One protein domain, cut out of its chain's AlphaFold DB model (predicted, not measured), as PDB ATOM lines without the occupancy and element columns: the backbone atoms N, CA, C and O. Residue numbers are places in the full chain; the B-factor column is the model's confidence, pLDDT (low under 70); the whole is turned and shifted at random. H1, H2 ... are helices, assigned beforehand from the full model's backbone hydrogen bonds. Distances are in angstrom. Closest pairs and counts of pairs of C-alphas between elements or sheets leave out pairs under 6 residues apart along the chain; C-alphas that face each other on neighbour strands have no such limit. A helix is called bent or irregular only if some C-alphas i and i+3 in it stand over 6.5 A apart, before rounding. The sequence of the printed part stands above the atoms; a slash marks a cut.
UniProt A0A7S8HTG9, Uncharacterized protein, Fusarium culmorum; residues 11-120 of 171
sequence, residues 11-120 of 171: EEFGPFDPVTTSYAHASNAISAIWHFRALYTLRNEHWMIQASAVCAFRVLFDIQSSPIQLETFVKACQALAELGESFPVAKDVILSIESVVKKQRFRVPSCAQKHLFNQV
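Overview. This is residues 11 to 120 of the 171 residues of an uncharacterized protein of Fusarium culmorum (UniProt A0A7S8HTG9). What does the model look like at first sight? Two helices side by side, H2 and H3, make the middle of an all-helix domain; the long H1 crosses over both on one side, while H4 and the short H5 pack on the other, H4 on H2 and one end of H3, H5 on H3. H2, H3 and H4 form an up-and-down bundle, each running against the one before it. How large is it, and what is it made of? The printed part has 110 residues with five named helices, H1 to H5 in chain order, and no named strand; it is compact, with a radius of gyration of the C-alphas of 13.9 A and spans of 44 by 33 by 21 A.

Along the chain. Where does the first named helix run? H1, residues 18 to 39, begins at C-alpha 18 (105.159, 99.129, 113.883) and is 32.2 A long. Which helices follow? H2 is residues 48 to 62, 22.2 A, and is irregular, with C-alphas 58 and 61 7.5 A apart. H3 is residues 67 to 84, 25.3 A, and H4 is residues 88 to 103, 22.8 A. Where is the last one? H5, residues 110 to 116, ends at C-alpha 116 (92.723, 114.494, 93.465).

Arrangement. What does the hub, H3, touch? H3 touches the four other helices. With H2 it forms a hairpin at a shallow tilt of 34 degrees, only just short of steep, and the closest C-alphas, of Ala 56 and Phe 73, are 4.8 A apart. How does H1 stand to these two? It touches H2 at a steep tilt of 44 degrees, opposite ways, closest at the C-alphas of Ala 26 and Cys 55, 4.8 A. It touches H3 at a steep tilt of 47 degrees, the same way, closest at the C-alphas of Ser 27 and Thr 72, 5.2 A; H1 is apart from H4 and H5. Where do H4 and H5 come in? H4 touches H2 with residues 90 to 97 alone, at a shallow tilt of 7 degrees, closest at the C-alphas of Ile 49 and Ala 90, 6.1 A. H5 touches residues 73 to 81 of H3, closest at the C-alphas of Val 74 and Ala 112, 5.2 A. What do the backbones show? Every O i to N i+4 pair is within hydrogen-bond range in H3 and H4, against 17 of 18 in H1, 9 of 11 in H2 and 1 of 3 in H5, where 3 of 4 O i to N i+3 pairs are.

Size, cuts and confidence. How far does it reach, and is it unbroken? The two C-alphas farthest apart, of Glu 11 and Val 120, are 47.3 A apart, and the printed part has no cut. Which links are tight? Those from H2 to H3 and from H3 to H4 are tight; the other two are short. Where is confidence low? The pLDDT is under 70 at residues 106 to 113 and 115 to 120.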
ATOM      1  N   GLU A  11     109.240  92.562 117.820       87.12
ATOM      2  CA  GLU A  11     110.211  92.381 118.900       87.12
ATOM      3  C   GLU A  11     111.266  93.499 118.924       87.12
ATOM      4  O   GLU A  11     111.664  93.932 120.004       87.12
ATOM      5  N   GLU A  12     111.673  94.001 117.755       87.50
ATOM      6  CA  GLU A  12     112.613  95.124 117.622       87.50
ATOM      7  C   GLU A  12     111.957  96.481 117.906       87.50
ATOM      8  O   GLU A  12     112.593  97.386 118.447       87.50
ATOM      9  N   PHE A  13     110.682  96.637 117.543       85.25
ATOM     10  CA  PHE A  13     109.939  97.883 117.721       85.25
ATOM     11  C   PHE A  13     109.370  98.047 119.140       85.25
ATOM     12  O   PHE A  13     109.253  99.165 119.646       85.25
ATOM     13  N   GLY A  14     109.022  96.939 119.799       86.50
ATOM     14  CA  GLY A  14     108.493  96.888 121.157       86.50
ATOM     15  C   GLY A  14     107.112  96.217 121.253       86.50
ATOM     16  O   GLY A  14     106.773  95.312 120.497       86.50
ATOM     17  N   PRO A  15     106.257  96.603 122.213       87.31
ATOM     18  CA  PRO A  15     105.003  95.880 122.450       87.31
ATOM     19  C   PRO A  15     103.954  96.077 121.340       87.31
ATOM     20  O   PRO A  15     102.995  95.301 121.257       87.31
ATOM     21  N   PHE A  16     104.118  97.099 120.497       85.88
ATOM     22  CA  PHE A  16     103.155  97.497 119.471       85.88
ATOM     23  C   PHE A  16     103.571  97.041 118.076       85.88
ATOM     24  O   PHE A  16     104.749  96.868 117.789       85.88
ATOM     25  N   ASP A  17     102.588  96.883 117.193       87.69
ATOM     26  CA  ASP A  17     102.853  96.643 115.778       87.69
ATOM     27  C   ASP A  17     103.366  97.941 115.109       87.69
ATOM     28  O   ASP A  17     102.685  98.974 115.192       87.69
ATOM     29  N   PRO A  18     104.549  97.930 114.466       86.62
ATOM     30  CA  PRO A  18     105.159  99.129 113.883       86.62
ATOM     31  C   PRO A  18     104.298  99.760 112.787       86.62
ATOM     32  O   PRO A  18     104.139 100.984 112.730       86.62
ATOM     33  N   VAL A  19     103.688  98.928 111.943       87.69
ATOM     34  CA  VAL A  19     102.851  99.358 110.819       87.69
ATOM     35  C   VAL A  19     101.587 100.059 111.323       87.69
ATOM     36  O   VAL A  19     101.299 101.193 110.931       87.69
ATOM     37  N   THR A  20     100.885  99.437 112.265       88.75
ATOM     38  CA  THR A  20      99.685  99.984 112.909       88.75
ATOM     39  C   THR A  20     100.000 101.267 113.674       88.75
ATOM     40  O   THR A  20      99.258 102.245 113.573       88.75
ATOM     41  N   THR A  21     101.129 101.306 114.386       90.19
ATOM     42  CA  THR A  21     101.597 102.509 115.093       90.19
ATOM     43  C   THR A  21     101.843 103.653 114.113       90.19
ATOM     44  O   THR A  21     101.423 104.788 114.341       90.19
ATOM     45  N   SER A  22     102.453 103.354 112.967       90.50
ATOM     46  CA  SER A  22     102.668 104.330 111.904       90.50
ATOM     47  C   SER A  22     101.356 104.873 111.315       90.50
ATOM     48  O   SER A  22     101.247 106.085 111.106       90.50
ATOM     49  N   TYR A  23     100.336 104.032 111.104       92.06
ATOM     50  CA  TYR A  23      99.010 104.509 110.683       92.06
ATOM     51  C   TYR A  23      98.357 105.403 111.734       92.06
ATOM     52  O   TYR A  23      97.811 106.446 111.377       92.06
ATOM     53  N   ALA A  24      98.448 105.037 113.014       92.38
ATOM     54  CA  ALA A  24      97.916 105.844 114.107       92.38
ATOM     55  C   ALA A  24      98.600 107.219 114.188       92.38
ATOM     56  O   ALA A  24      97.945 108.237 114.403       92.38
ATOM     57  N   HIS A  25      99.913 107.284 113.953       92.38
ATOM     58  CA  HIS A  25     100.615 108.563 113.858       92.38
ATOM     59  C   HIS A  25     100.123 109.409 112.683       92.38
ATOM     60  O   HIS A  25      99.860 110.597 112.869       92.38
ATOM     61  N   ALA A  26      99.963 108.815 111.498       94.06
ATOM     62  CA  ALA A  26      99.466 109.530 110.325       94.06
ATOM     63  C   ALA A  26      98.037 110.063 110.540       94.06
ATOM     64  O   ALA A  26      97.762 111.230 110.248       94.06
ATOM     65  N   SER A  27      97.139 109.244 111.098       95.19
ATOM     66  CA  SER A  27      95.749 109.635 111.358       95.19
ATOM     67  C   SER A  27      95.646 110.734 112.419       95.19
ATOM     68  O   SER A  27      94.884 111.691 112.249       95.19
ATOM     69  N   ASN A  28      96.456 110.661 113.476       95.81
ATOM     70  CA  ASN A  28      96.516 111.691 114.513       95.81
ATOM     71  C   ASN A  28      97.089 113.004 113.973       95.81
ATOM     72  O   ASN A  28      96.509 114.068 114.198       95.81
ATOM     73  N   ALA A  29      98.191 112.940 113.219       95.31
ATOM     74  CA  ALA A  29      98.824 114.116 112.633       95.31
ATOM     75  C   ALA A  29      97.879 114.838 111.665       95.31
ATOM     76  O   ALA A  29      97.698 116.053 111.774       95.31
ATOM     77  N   ILE A  30      97.215 114.104 110.762       96.25
ATOM     78  CA  ILE A  30      96.283 114.748 109.836       96.25
ATOM     79  C   ILE A  30      95.035 115.263 110.548       96.25
ATOM     80  O   ILE A  30      94.504 116.303 110.173       96.25
ATOM     81  N   SER A  31      94.582 114.585 111.604       95.00
ATOM     82  CA  SER A  31      93.476 115.083 112.417       95.00
ATOM     83  C   SER A  31      93.845 116.405 113.083       95.00
ATOM     84  O   SER A  31      93.027 117.317 113.072       95.00
ATOM     85  N   ALA A  32      95.065 116.569 113.596       94.94
ATOM     86  CA  ALA A  32      95.516 117.844 114.155       94.94
ATOM     87  C   ALA A  32      95.507 118.975 113.107       94.94
ATOM     88  O   ALA A  32      94.951 120.043 113.368       94.94
ATOM     89  N   ILE A  33      96.026 118.718 111.901       94.06
ATOM     90  CA  ILE A  33      95.968 119.659 110.765       94.06
ATOM     91  C   ILE A  33      94.513 120.002 110.417       94.06
ATOM     92  O   ILE A  33      94.166 121.161 110.198       94.06
ATOM     93  N   TRP A  34      93.637 119.000 110.417       92.38
ATOM     94  CA  TRP A  34      92.223 119.169 110.111       92.38
ATOM     95  C   TRP A  34      91.482 120.034 111.137       92.38
ATOM     96  O   TRP A  34      90.649 120.859 110.767       92.38
ATOM     97  N   HIS A  35      91.796 119.881 112.425       92.00
ATOM     98  CA  HIS A  35      91.245 120.743 113.471       92.00
ATOM     99  C   HIS A  35      91.804 122.163 113.377       92.00
ATOM    100  O   HIS A  35      91.041 123.117 113.506       92.00
ATOM    101  N   PHE A  36      93.102 122.320 113.095       91.81
ATOM    102  CA  PHE A  36      93.693 123.638 112.856       91.81
ATOM    103  C   PHE A  36      92.971 124.363 111.717       91.81
ATOM    104  O   PHE A  36      92.565 125.508 111.888       91.81
ATOM    105  N   ARG A  37      92.716 123.668 110.603       88.50
ATOM    106  CA  ARG A  37      91.954 124.175 109.452       88.50
ATOM    107  C   ARG A  37      90.549 124.681 109.815       88.50
ATOM    108  O   ARG A  37      90.018 125.560 109.144       88.50
ATOM    109  N   ALA A  38      89.906 124.121 110.840       86.12
ATOM    110  CA  ALA A  38      88.584 124.579 111.271       86.12
ATOM    111  C   ALA A  38      88.631 125.940 111.994       86.12
ATOM    112  O   ALA A  38      87.624 126.644 112.029       86.12
ATOM    113  N   LEU A  39      89.784 126.302 112.565       86.50
ATOM    114  CA  LEU A  39      89.991 127.538 113.327       86.50
ATOM    115  C   LEU A  39      90.787 128.593 112.544       86.50
ATOM    116  O   LEU A  39      90.622 129.788 112.777       86.50
ATOM    117  N   TYR A  40      91.629 128.155 111.609       86.19
ATOM    118  CA  TYR A  40      92.562 128.972 110.840       86.19
ATOM    119  C   TYR A  40      92.586 128.535 109.373       86.19
ATOM    120  O   TYR A  40      92.231 127.409 109.034       86.19
ATOM    121  N   THR A  41      93.043 129.407 108.473       83.81
ATOM    122  CA  THR A  41      93.229 129.032 107.064       83.81
ATOM    123  C   THR A  41      94.564 128.322 106.851       83.81
ATOM    124  O   THR A  41      95.581 128.727 107.402       83.81
ATOM    125  N   LEU A  42      94.575 127.292 106.001       84.12
ATOM    126  CA  LEU A  42      95.802 126.592 105.614       84.12
ATOM    127  C   LEU A  42      96.656 127.378 104.612       84.12
ATOM    128  O   LEU A  42      97.847 127.121 104.498       84.12
ATOM    129  N   ARG A  43      96.080 128.350 103.894       79.12
ATOM    130  CA  ARG A  43      96.700 128.983 102.714       79.12
ATOM    131  C   ARG A  43      98.066 129.624 102.948       79.12
ATOM    132  O   ARG A  43      98.827 129.751 102.004       79.12
ATOM    133  N   ASN A  44      98.393 130.015 104.175       80.81
ATOM    134  CA  ASN A  44      99.680 130.643 104.489       80.81
ATOM    135  C   ASN A  44     100.639 129.708 105.249       80.81
ATOM    136  O   ASN A  44     101.777 130.078 105.530       80.81
ATOM    137  N   GLU A  45     100.217 128.477 105.539       88.81
ATOM    138  CA  GLU A  45     100.902 127.555 106.448       88.81
ATOM    139  C   GLU A  45     101.681 126.476 105.678       88.81
ATOM    140  O   GLU A  45     101.406 125.278 105.763       88.81
ATOM    141  N   HIS A  46     102.683 126.905 104.905       87.19
ATOM    142  CA  HIS A  46     103.491 126.036 104.031       87.19
ATOM    143  C   HIS A  46     104.106 124.813 104.740       87.19
ATOM    144  O   HIS A  46     104.300 123.764 104.125       87.19
ATOM    145  N   TRP A  47     104.390 124.915 106.040       86.50
ATOM    146  CA  TRP A  47     104.966 123.834 106.845       86.50
ATOM    147  C   TRP A  47     104.045 122.604 106.958       86.50
ATOM    148  O   TRP A  47     104.519 121.502 107.237       86.50
ATOM    149  N   MET A  48     102.746 122.746 106.675       92.69
ATOM    150  CA  MET A  48     101.785 121.637 106.690       92.69
ATOM    151  C   MET A  48     101.819 120.755 105.435       92.69
ATOM    152  O   MET A  48     101.261 119.652 105.447       92.69
ATOM    153  N   ILE A  49     102.483 121.200 104.362       93.19
ATOM    154  CA  ILE A  49     102.556 120.463 103.090       93.19
ATOM    155  C   ILE A  49     103.260 119.121 103.298       93.19
ATOM    156  O   ILE A  49     102.726 118.078 102.924       93.19
ATOM    157  N   GLN A  50     104.425 119.125 103.954       91.50
ATOM    158  CA  GLN A  50     105.199 117.905 104.187       91.50
ATOM    159  C   GLN A  50     104.430 116.905 105.059       91.50
ATOM    160  O   GLN A  50     104.375 115.720 104.732       91.50
ATOM    161  N   ALA A  51     103.814 117.372 106.148       92.69
ATOM    162  CA  ALA A  51     103.048 116.513 107.043       92.69
ATOM    163  C   ALA A  51     101.856 115.870 106.314       92.69
ATOM    164  O   ALA A  51     101.660 114.659 106.398       92.69
ATOM    165  N   SER A  52     101.121 116.655 105.522       94.88
ATOM    166  CA  SER A  52      99.992 116.153 104.732       94.88
ATOM    167  C   SER A  52     100.446 115.144 103.670       94.88
ATOM    168  O   SER A  52      99.838 114.085 103.530       94.88
ATOM    169  N   ALA A  53     101.558 115.413 102.979       94.06
ATOM    170  CA  ALA A  53     102.138 114.496 101.999       94.06
ATOM    171  C   ALA A  53     102.521 113.147 102.627       94.06
ATOM    172  O   ALA A  53     102.142 112.090 102.118       94.06
ATOM    173  N   VAL A  54     103.238 113.174 103.757       93.00
ATOM    174  CA  VAL A  54     103.650 111.963 104.481       93.00
ATOM    175  C   VAL A  54     102.431 111.161 104.926       93.00
ATOM    176  O   VAL A  54     102.402 109.949 104.716       93.00
ATOM    177  N   CYS A  55     101.404 111.816 105.476       94.69
ATOM    178  CA  CYS A  55     100.173 111.140 105.873       94.69
ATOM    179  C   CYS A  55      99.477 110.473 104.683       94.69
ATOM    180  O   CYS A  55      99.115 109.303 104.789       94.69
ATOM    181  N   ALA A  56      99.338 111.169 103.546       93.69
ATOM    182  CA  ALA A  56      98.714 110.618 102.344       93.69
ATOM    183  C   ALA A  56      99.462 109.383 101.826       93.69
ATOM    184  O   ALA A  56      98.862 108.323 101.648       93.69
ATOM    185  N   PHE A  57     100.782 109.483 101.637       92.12
ATOM    186  CA  PHE A  57     101.589 108.359 101.160       92.12
ATOM    187  C   PHE A  57     101.614 107.192 102.139       92.12
ATOM    188  O   PHE A  57     101.657 106.040 101.702       92.12
ATOM    189  N   ARG A  58     101.578 107.465 103.448       92.69
ATOM    190  CA  ARG A  58     101.682 106.406 104.446       92.69
ATOM    191  C   ARG A  58     100.523 105.425 104.358       92.69
ATOM    192  O   ARG A  58     100.757 104.220 104.427       92.69
ATOM    193  N   VAL A  59      99.306 105.945 104.226       92.12
ATOM    194  CA  VAL A  59      98.072 105.148 104.213       92.12
ATOM    195  C   VAL A  59      97.632 104.741 102.808       92.12
ATOM    196  O   VAL A  59      96.702 103.952 102.683       92.12
ATOM    197  N   LEU A  60      98.281 105.257 101.756       90.06
ATOM    198  CA  LEU A  60      97.874 105.084 100.356       90.06
ATOM    199  C   LEU A  60      97.633 103.618  99.966       90.06
ATOM    200  O   LEU A  60      96.663 103.314  99.273       90.06
ATOM    201  N   PHE A  61      98.499 102.714 100.421       87.38
ATOM    202  CA  PHE A  61      98.426 101.286 100.092       87.38
ATOM    203  C   PHE A  61      97.356 100.529 100.888       87.38
ATOM    204  O   PHE A  61      96.992  99.419 100.516       87.38
ATOM    205  N   ASP A  62      96.799 101.160 101.921       88.31
ATOM    206  CA  ASP A  62      95.888 100.555 102.893       88.31
ATOM    207  C   ASP A  62      94.552 101.296 102.993       88.31
ATOM    208  O   ASP A  62      93.765 101.066 103.911       88.31
ATOM    209  N   ILE A  63      94.248 102.166 102.022       88.12
ATOM    210  CA  ILE A  63      92.988 102.924 101.980       88.12
ATOM    211  C   ILE A  63      91.745 102.024 101.906       88.12
ATOM    212  O   ILE A  63      90.659 102.461 102.266       88.12
ATOM    213  N   GLN A  64      91.887 100.782 101.431       83.94
ATOM    214  CA  GLN A  64      90.799  99.794 101.389       83.94
ATOM    215  C   GLN A  64      90.757  98.908 102.640       83.94
ATOM    216  O   GLN A  64      89.757  98.237 102.882       83.94
ATOM    217  N   SER A  65      91.830  98.907 103.431       85.44
ATOM    218  CA  SER A  65      91.994  98.024 104.583       85.44
ATOM    219  C   SER A  65      91.225  98.533 105.803       85.44
ATOM    220  O   SER A  65      90.757  97.728 106.606       85.44
ATOM    221  N   SER A  66      91.058  99.855 105.961       88.06
ATOM    222  CA  SER A  66      90.164 100.395 106.990       88.06
ATOM    223  C   SER A  66      89.661 101.823 106.706       88.06
ATOM    224  O   SER A  66      90.362 102.627 106.081       88.06
ATOM    225  N   PRO A  67      88.457 102.178 107.207       89.31
ATOM    226  CA  PRO A  67      87.887 103.518 107.060       89.31
ATOM    227  C   PRO A  67      88.776 104.639 107.606       89.31
ATOM    228  O   PRO A  67      88.761 105.740 107.064       89.31
ATOM    229  N   ILE A  68      89.572 104.366 108.646       93.44
ATOM    230  CA  ILE A  68      90.466 105.359 109.260       93.44
ATOM    231  C   ILE A  68      91.577 105.757 108.281       93.44
ATOM    232  O   ILE A  68      91.899 106.939 108.153       93.44
ATOM    233  N   GLN A  69      92.152 104.793 107.555       92.31
ATOM    234  CA  GLN A  69      93.170 105.030 106.529       92.31
ATOM    235  C   GLN A  69      92.577 105.816 105.361       92.31
ATOM    236  O   GLN A  69      93.191 106.777 104.900       92.31
ATOM    237  N   LEU A  70      91.364 105.465 104.924       91.69
ATOM    238  CA  LEU A  70      90.660 106.218 103.889       91.69
ATOM    239  C   LEU A  70      90.395 107.668 104.315       91.69
ATOM    240  O   LEU A  70      90.687 108.593 103.562       91.69
ATOM    241  N   GLU A  71      89.865 107.882 105.518       93.38
ATOM    242  CA  GLU A  71      89.608 109.222 106.051       93.38
ATOM    243  C   GLU A  71      90.907 110.029 106.172       93.38
ATOM    244  O   GLU A  71      90.955 111.197 105.782       93.38
ATOM    245  N   THR A  72      91.978 109.390 106.651       95.38
ATOM    246  CA  THR A  72      93.317 109.986 106.746       95.38
ATOM    247  C   THR A  72      93.804 110.447 105.375       95.38
ATOM    248  O   THR A  72      94.257 111.583 105.231       95.38
ATOM    249  N   PHE A  73      93.655 109.597 104.357       94.69
ATOM    250  CA  PHE A  73      94.021 109.906 102.980       94.69
ATOM    251  C   PHE A  73      93.214 111.081 102.418       94.69
ATOM    252  O   PHE A  73      93.791 112.025 101.883       94.69
ATOM    253  N   VAL A  74      91.886 111.059 102.577       93.19
ATOM    254  CA  VAL A  74      90.986 112.121 102.095       93.19
ATOM    255  C   VAL A  74      91.354 113.465 102.715       93.19
ATOM    256  O   VAL A  74      91.543 114.439 101.986       93.19
ATOM    257  N   LYS A  75      91.502 113.521 104.044       95.25
ATOM    258  CA  LYS A  75      91.866 114.756 104.755       95.25
ATOM    259  C   LYS A  75      93.221 115.289 104.302       95.25
ATOM    260  O   LYS A  75      93.364 116.493 104.114       95.25
ATOM    261  N   ALA A  76      94.195 114.404 104.090       95.31
ATOM    262  CA  ALA A  76      95.525 114.773 103.622       95.31
ATOM    263  C   ALA A  76      95.508 115.363 102.209       95.31
ATOM    264  O   ALA A  76      96.042 116.450 101.993       95.31
ATOM    265  N   CYS A  77      94.840 114.700 101.264       94.25
ATOM    266  CA  CYS A  77      94.691 115.202  99.900       94.25
ATOM    267  C   CYS A  77      93.931 116.533  99.863       94.25
ATOM    268  O   CYS A  77      94.316 117.440  99.131       94.25
ATOM    269  N   GLN A  78      92.893 116.688 100.686       93.56
ATOM    270  CA  GLN A  78      92.165 117.948 100.764       93.56
ATOM    271  C   GLN A  78      93.013 119.079 101.368       93.56
ATOM    272  O   GLN A  78      93.003 120.186 100.835       93.56
ATOM    273  N   ALA A  79      93.771 118.813 102.435       94.38
ATOM    274  CA  ALA A  79      94.679 119.803 103.011       94.38
ATOM    275  C   ALA A  79      95.724 120.263 101.981       94.38
ATOM    276  O   ALA A  79      95.959 121.460 101.829       94.38
ATOM    277  N   LEU A  80      96.293 119.324 101.215       94.50
ATOM    278  CA  LEU A  80      97.210 119.630 100.115       94.50
ATOM    279  C   LEU A  80      96.546 120.466  99.016       94.50
ATOM    280  O   LEU A  80      97.188 121.366  98.483       94.50
ATOM    281  N   ALA A  81      95.282 120.199  98.681       92.56
ATOM    282  CA  ALA A  81      94.577 120.939  97.635       92.56
ATOM    283  C   ALA A  81      94.375 122.405  98.038       92.56
ATOM    284  O   ALA A  81      94.631 123.304  97.240       92.56
ATOM    285  N   GLU A  82      94.001 122.646  99.295       92.69
ATOM    286  CA  GLU A  82      93.841 123.994  99.850       92.69
ATOM    287  C   GLU A  82      95.181 124.733  99.962       92.69
ATOM    288  O   GLU A  82      95.272 125.907  99.603       92.69
ATOM    289  N   LEU A  83      96.246 124.047 100.389       93.50
ATOM    290  CA  LEU A  83      97.612 124.586 100.370       93.50
ATOM    291  C   LEU A  83      98.071 124.904  98.936       93.50
ATOM    292  O   LEU A  83      98.769 125.891  98.712       93.50
ATOM    293  N   GLY A  84      97.636 124.103  97.963       93.25
ATOM    294  CA  GLY A  84      97.909 124.274  96.538       93.25
ATOM    295  C   GLY A  84      97.355 125.565  95.941       93.25
ATOM    296  O   GLY A  84      97.875 126.027  94.927       93.25
ATOM    297  N   GLU A  85      96.353 126.190  96.569       90.88
ATOM    298  CA  GLU A  85      95.858 127.509  96.152       90.88
ATOM    299  C   GLU A  85      96.926 128.604  96.307       90.88
ATOM    300  O   GLU A  85      96.892 129.601  95.589       90.88
ATOM    301  N   SER A  86      97.882 128.422  97.221       91.75
ATOM    302  CA  SER A  86      98.922 129.412  97.537       91.75
ATOM    303  C   SER A  86     100.343 128.910  97.280       91.75
ATOM    304  O   SER A  86     101.239 129.713  97.027       91.75
ATOM    305  N   PHE A  87     100.555 127.592  97.283       92.44
ATOM    306  CA  PHE A  87     101.870 126.977  97.137       92.44
ATOM    307  C   PHE A  87     101.882 125.951  95.995       92.44
ATOM    308  O   PHE A  87     101.354 124.848  96.163       92.44
ATOM    309  N   PRO A  88     102.539 126.246  94.855       93.06
ATOM    310  CA  PRO A  88     102.623 125.326  93.716       93.06
ATOM    311  C   PRO A  88     103.152 123.935  94.085       93.06
ATOM    312  O   PRO A  88     102.619 122.933  93.625       93.06
ATOM    313  N   VAL A  89     104.109 123.864  95.016       92.31
ATOM    314  CA  VAL A  89     104.682 122.594  95.490       92.31
ATOM    315  C   VAL A  89     103.630 121.626  96.052       92.31
ATOM    316  O   VAL A  89     103.776 120.416  95.917       92.31
ATOM    317  N   ALA A  90     102.536 122.117  96.644       93.38
ATOM    318  CA  ALA A  90     101.471 121.241  97.130       93.38
ATOM    319  C   ALA A  90     100.668 120.610  95.976       93.38
ATOM    320  O   ALA A  90     100.233 119.464  96.091       93.38
ATOM    321  N   LYS A  91     100.533 121.310  94.840       92.50
ATOM    322  CA  LYS A  91      99.946 120.743  93.614       92.50
ATOM    323  C   LYS A  91     100.838 119.649  93.035       92.50
ATOM    324  O   LYS A  91     100.332 118.578  92.712       92.50
ATOM    325  N   ASP A  92     102.151 119.870  92.997       93.75
ATOM    326  CA  ASP A  92     103.116 118.870  92.517       93.75
ATOM    327  C   ASP A  92     103.070 117.585  93.363       93.75
ATOM    328  O   ASP A  92     103.145 116.466  92.842       93.75
ATOM    329  N   VAL A  93     102.873 117.727  94.679       93.75
ATOM    330  CA  VAL A  93     102.655 116.590  95.584       93.75
ATOM    331  C   VAL A  93     101.365 115.839  95.241       93.75
ATOM    332  O   VAL A  93     101.391 114.610  95.179       93.75
ATOM    333  N   ILE A  94     100.249 116.534  94.989       93.06
ATOM    334  CA  ILE A  94      98.989 115.889  94.575       93.06
ATOM    335  C   ILE A  94      99.185 115.106  93.277       93.06
ATOM    336  O   ILE A  94      98.827 113.931  93.223       93.06
ATOM    337  N   LEU A  95      99.816 115.710  92.267       91.12
ATOM    338  CA  LEU A  95     100.115 115.042  90.995       91.12
ATOM    339  C   LEU A  95     100.993 113.798  91.194       91.12
ATOM    340  O   LEU A  95     100.784 112.763  90.558       91.12
ATOM    341  N   SER A  96     101.941 113.862  92.129       91.81
ATOM    342  CA  SER A  96     102.770 112.713  92.500       91.81
ATOM    343  C   SER A  96     101.940 111.591  93.137       91.81
ATOM    344  O   SER A  96     102.102 110.425  92.772       91.81
ATOM    345  N   ILE A  97     101.013 111.922  94.044       90.25
ATOM    346  CA  ILE A  97     100.084 110.954  94.648       90.25
ATOM    347  C   ILE A  97      99.204 110.315  93.566       90.25
ATOM    348  O   ILE A  97      99.076 109.089  93.522       90.25
ATOM    349  N   GLU A  98      98.646 111.113  92.653       89.19
ATOM    350  CA  GLU A  98      97.847 110.611  91.534       89.19
ATOM    351  C   GLU A  98      98.624 109.657  90.629       89.19
ATOM    352  O   GLU A  98      98.099 108.620  90.217       89.19
ATOM    353  N   SER A  99      99.873 109.998  90.314       89.19
ATOM    354  CA  SER A  99     100.750 109.158  89.504       89.19
ATOM    355  C   SER A  99     100.941 107.782  90.150       89.19
ATOM    356  O   SER A  99     100.788 106.752  89.487       89.19
ATOM    357  N   VAL A 100     101.169 107.737  91.470       87.38
ATOM    358  CA  VAL A 100     101.291 106.473  92.213       87.38
ATOM    359  C   VAL A 100      99.972 105.698  92.227       87.38
ATOM    360  O   VAL A 100      99.980 104.492  91.971       87.38
ATOM    361  N   VAL A 101      98.840 106.372  92.455       85.06
ATOM    362  CA  VAL A 101      97.498 105.768  92.390       85.06
ATOM    363  C   VAL A 101      97.258 105.099  91.035       85.06
ATOM    364  O   VAL A 101      96.849 103.937  90.987       85.06
ATOM    365  N   LYS A 102      97.542 105.813  89.936       83.94
ATOM    366  CA  LYS A 102      97.371 105.317  88.563       83.94
ATOM    367  C   LYS A 102      98.290 104.130  88.290       83.94
ATOM    368  O   LYS A 102      97.822 103.095  87.815       83.94
ATOM    369  N   LYS A 103      99.576 104.246  88.640       82.56
ATOM    370  CA  LYS A 103     100.579 103.190  88.436       82.56
ATOM    371  C   LYS A 103     100.202 101.895  89.152       82.56
ATOM    372  O   LYS A 103     100.368 100.818  88.588       82.56
ATOM    373  N   GLN A 104      99.680 101.995  90.369       77.81
ATOM    374  CA  GLN A 104      99.322 100.831  91.181       77.81
ATOM    375  C   GLN A 104      97.858 100.395  91.032       77.81
ATOM    376  O   GLN A 104      97.437  99.436  91.671       77.81
ATOM    377  N   ARG A 105      97.089 101.056  90.153       71.75
ATOM    378  CA  ARG A 105      95.677 100.756  89.866       71.75
ATOM    379  C   ARG A 105      94.796 100.721  91.121       71.75
ATOM    380  O   ARG A 105      93.849  99.937  91.195       71.75
ATOM    381  N   PHE A 106      95.070 101.586  92.100       69.00
ATOM    382  CA  PHE A 106      94.207 101.677  93.275       69.00
ATOM    383  C   PHE A 106      92.842 102.218  92.886       69.00
ATOM    384  O   PHE A 106      92.717 103.279  92.271       69.00
ATOM    385  N   ARG A 107      91.794 101.515  93.311       66.81
ATOM    386  CA  ARG A 107      90.443 102.055  93.255       66.81
ATOM    387  C   ARG A 107      90.311 103.094  94.362       66.81
ATOM    388  O   ARG A 107      90.002 102.753  95.497       66.81
ATOM    389  N   VAL A 108      90.575 104.354  94.046       64.31
ATOM    390  CA  VAL A 108      90.323 105.456  94.977       64.31
ATOM    391  C   VAL A 108      88.808 105.659  95.082       64.31
ATOM    392  O   VAL A 108      88.163 105.822  94.042       64.31
ATOM    393  N   PRO A 109      88.211 105.627  96.288       67.06
ATOM    394  CA  PRO A 109      86.782 105.880  96.462       67.06
ATOM    395  C   PRO A 109      86.378 107.266  95.948       67.06
ATOM    396  O   PRO A 109      87.158 108.215  96.025       67.06
ATOM    397  N   SER A 110      85.149 107.405  95.448       67.50
ATOM    398  CA  SER A 110      84.654 108.645  94.821       67.50
ATOM    399  C   SER A 110      84.774 109.884  95.720       67.50
ATOM    400  O   SER A 110      85.008 110.981  95.221       67.50
ATOM    401  N   CYS A 111      84.695 109.718  97.045       60.56
ATOM    402  CA  CYS A 111      84.898 110.797  98.013       60.56
ATOM    403  C   CYS A 111      86.315 111.397  97.976       60.56
ATOM    404  O   CYS A 111      86.471 112.602  98.143       60.56
ATOM    405  N   ALA A 112      87.340 110.585  97.711       59.62
ATOM    406  CA  ALA A 112      88.727 111.029  97.584       59.62
ATOM    407  C   ALA A 112      89.042 111.545  96.170       59.62
ATOM    408  O   ALA A 112      89.880 112.429  96.005       59.62
ATOM    409  N   GLN A 113      88.343 111.034  95.148       66.88
ATOM    410  CA  GLN A 113      88.554 111.437  93.755       66.88
ATOM    411  C   GLN A 113      88.322 112.935  93.528       66.88
ATOM    412  O   GLN A 113      89.085 113.552  92.794       66.88
ATOM    413  N   LYS A 114      87.339 113.537  94.209       70.06
ATOM    414  CA  LYS A 114      87.028 114.973  94.095       70.06
ATOM    415  C   LYS A 114      88.212 115.885  94.448       70.06
ATOM    416  O   LYS A 114      88.300 116.995  93.942       70.06
ATOM    417  N   HIS A 115      89.109 115.439  95.325       59.59
ATOM    418  CA  HIS A 115      90.243 116.246  95.789       59.59
ATOM    419  C   HIS A 115      91.536 115.973  95.023       59.59
ATOM    420  O   HIS A 115      92.441 116.799  95.049       59.59
ATOM    421  N   LEU A 116      91.612 114.831  94.344       59.25
ATOM    422  CA  LEU A 116      92.723 114.494  93.465       59.25
ATOM    423  C   LEU A 116      92.468 115.082  92.069       59.25
ATOM    424  O   LEU A 116      93.188 115.969  91.628       59.25
ATOM    425  N   PHE A 117      91.346 114.713  91.447       59.56
ATOM    426  CA  PHE A 117      91.144 114.848  90.001       59.56
ATOM    427  C   PHE A 117      90.457 116.143  89.536       59.56
ATOM    428  O   PHE A 117      90.249 116.322  88.340       59.56
ATOM    429  N   ASN A 118      90.119 117.072  90.434       48.50
ATOM    430  CA  ASN A 118      89.415 118.315  90.072       48.50
ATOM    431  C   ASN A 118      90.322 119.431  89.506       48.50
ATOM    432  O   ASN A 118      89.899 120.582  89.458       48.50
ATOM    433  N   GLN A 119      91.553 119.131  89.077       47.56
ATOM    434  CA  GLN A 119      92.450 120.125  88.459       47.56
ATOM    435  C   GLN A 119      92.530 120.041  86.926       47.56
ATOM    436  O   GLN A 119      93.433 120.629  86.338       47.56
ATOM    437  N   VAL A 120      91.599 119.350  86.260       41.00
ATOM    438  CA  VAL A 120      91.585 119.259  84.791       41.00
ATOM    439  C   VAL A 120      90.285 119.816  84.223       41.00
ATOM    440  O   VAL A 120      89.383 119.065  83.883       41.00
TER     441      VAL A 120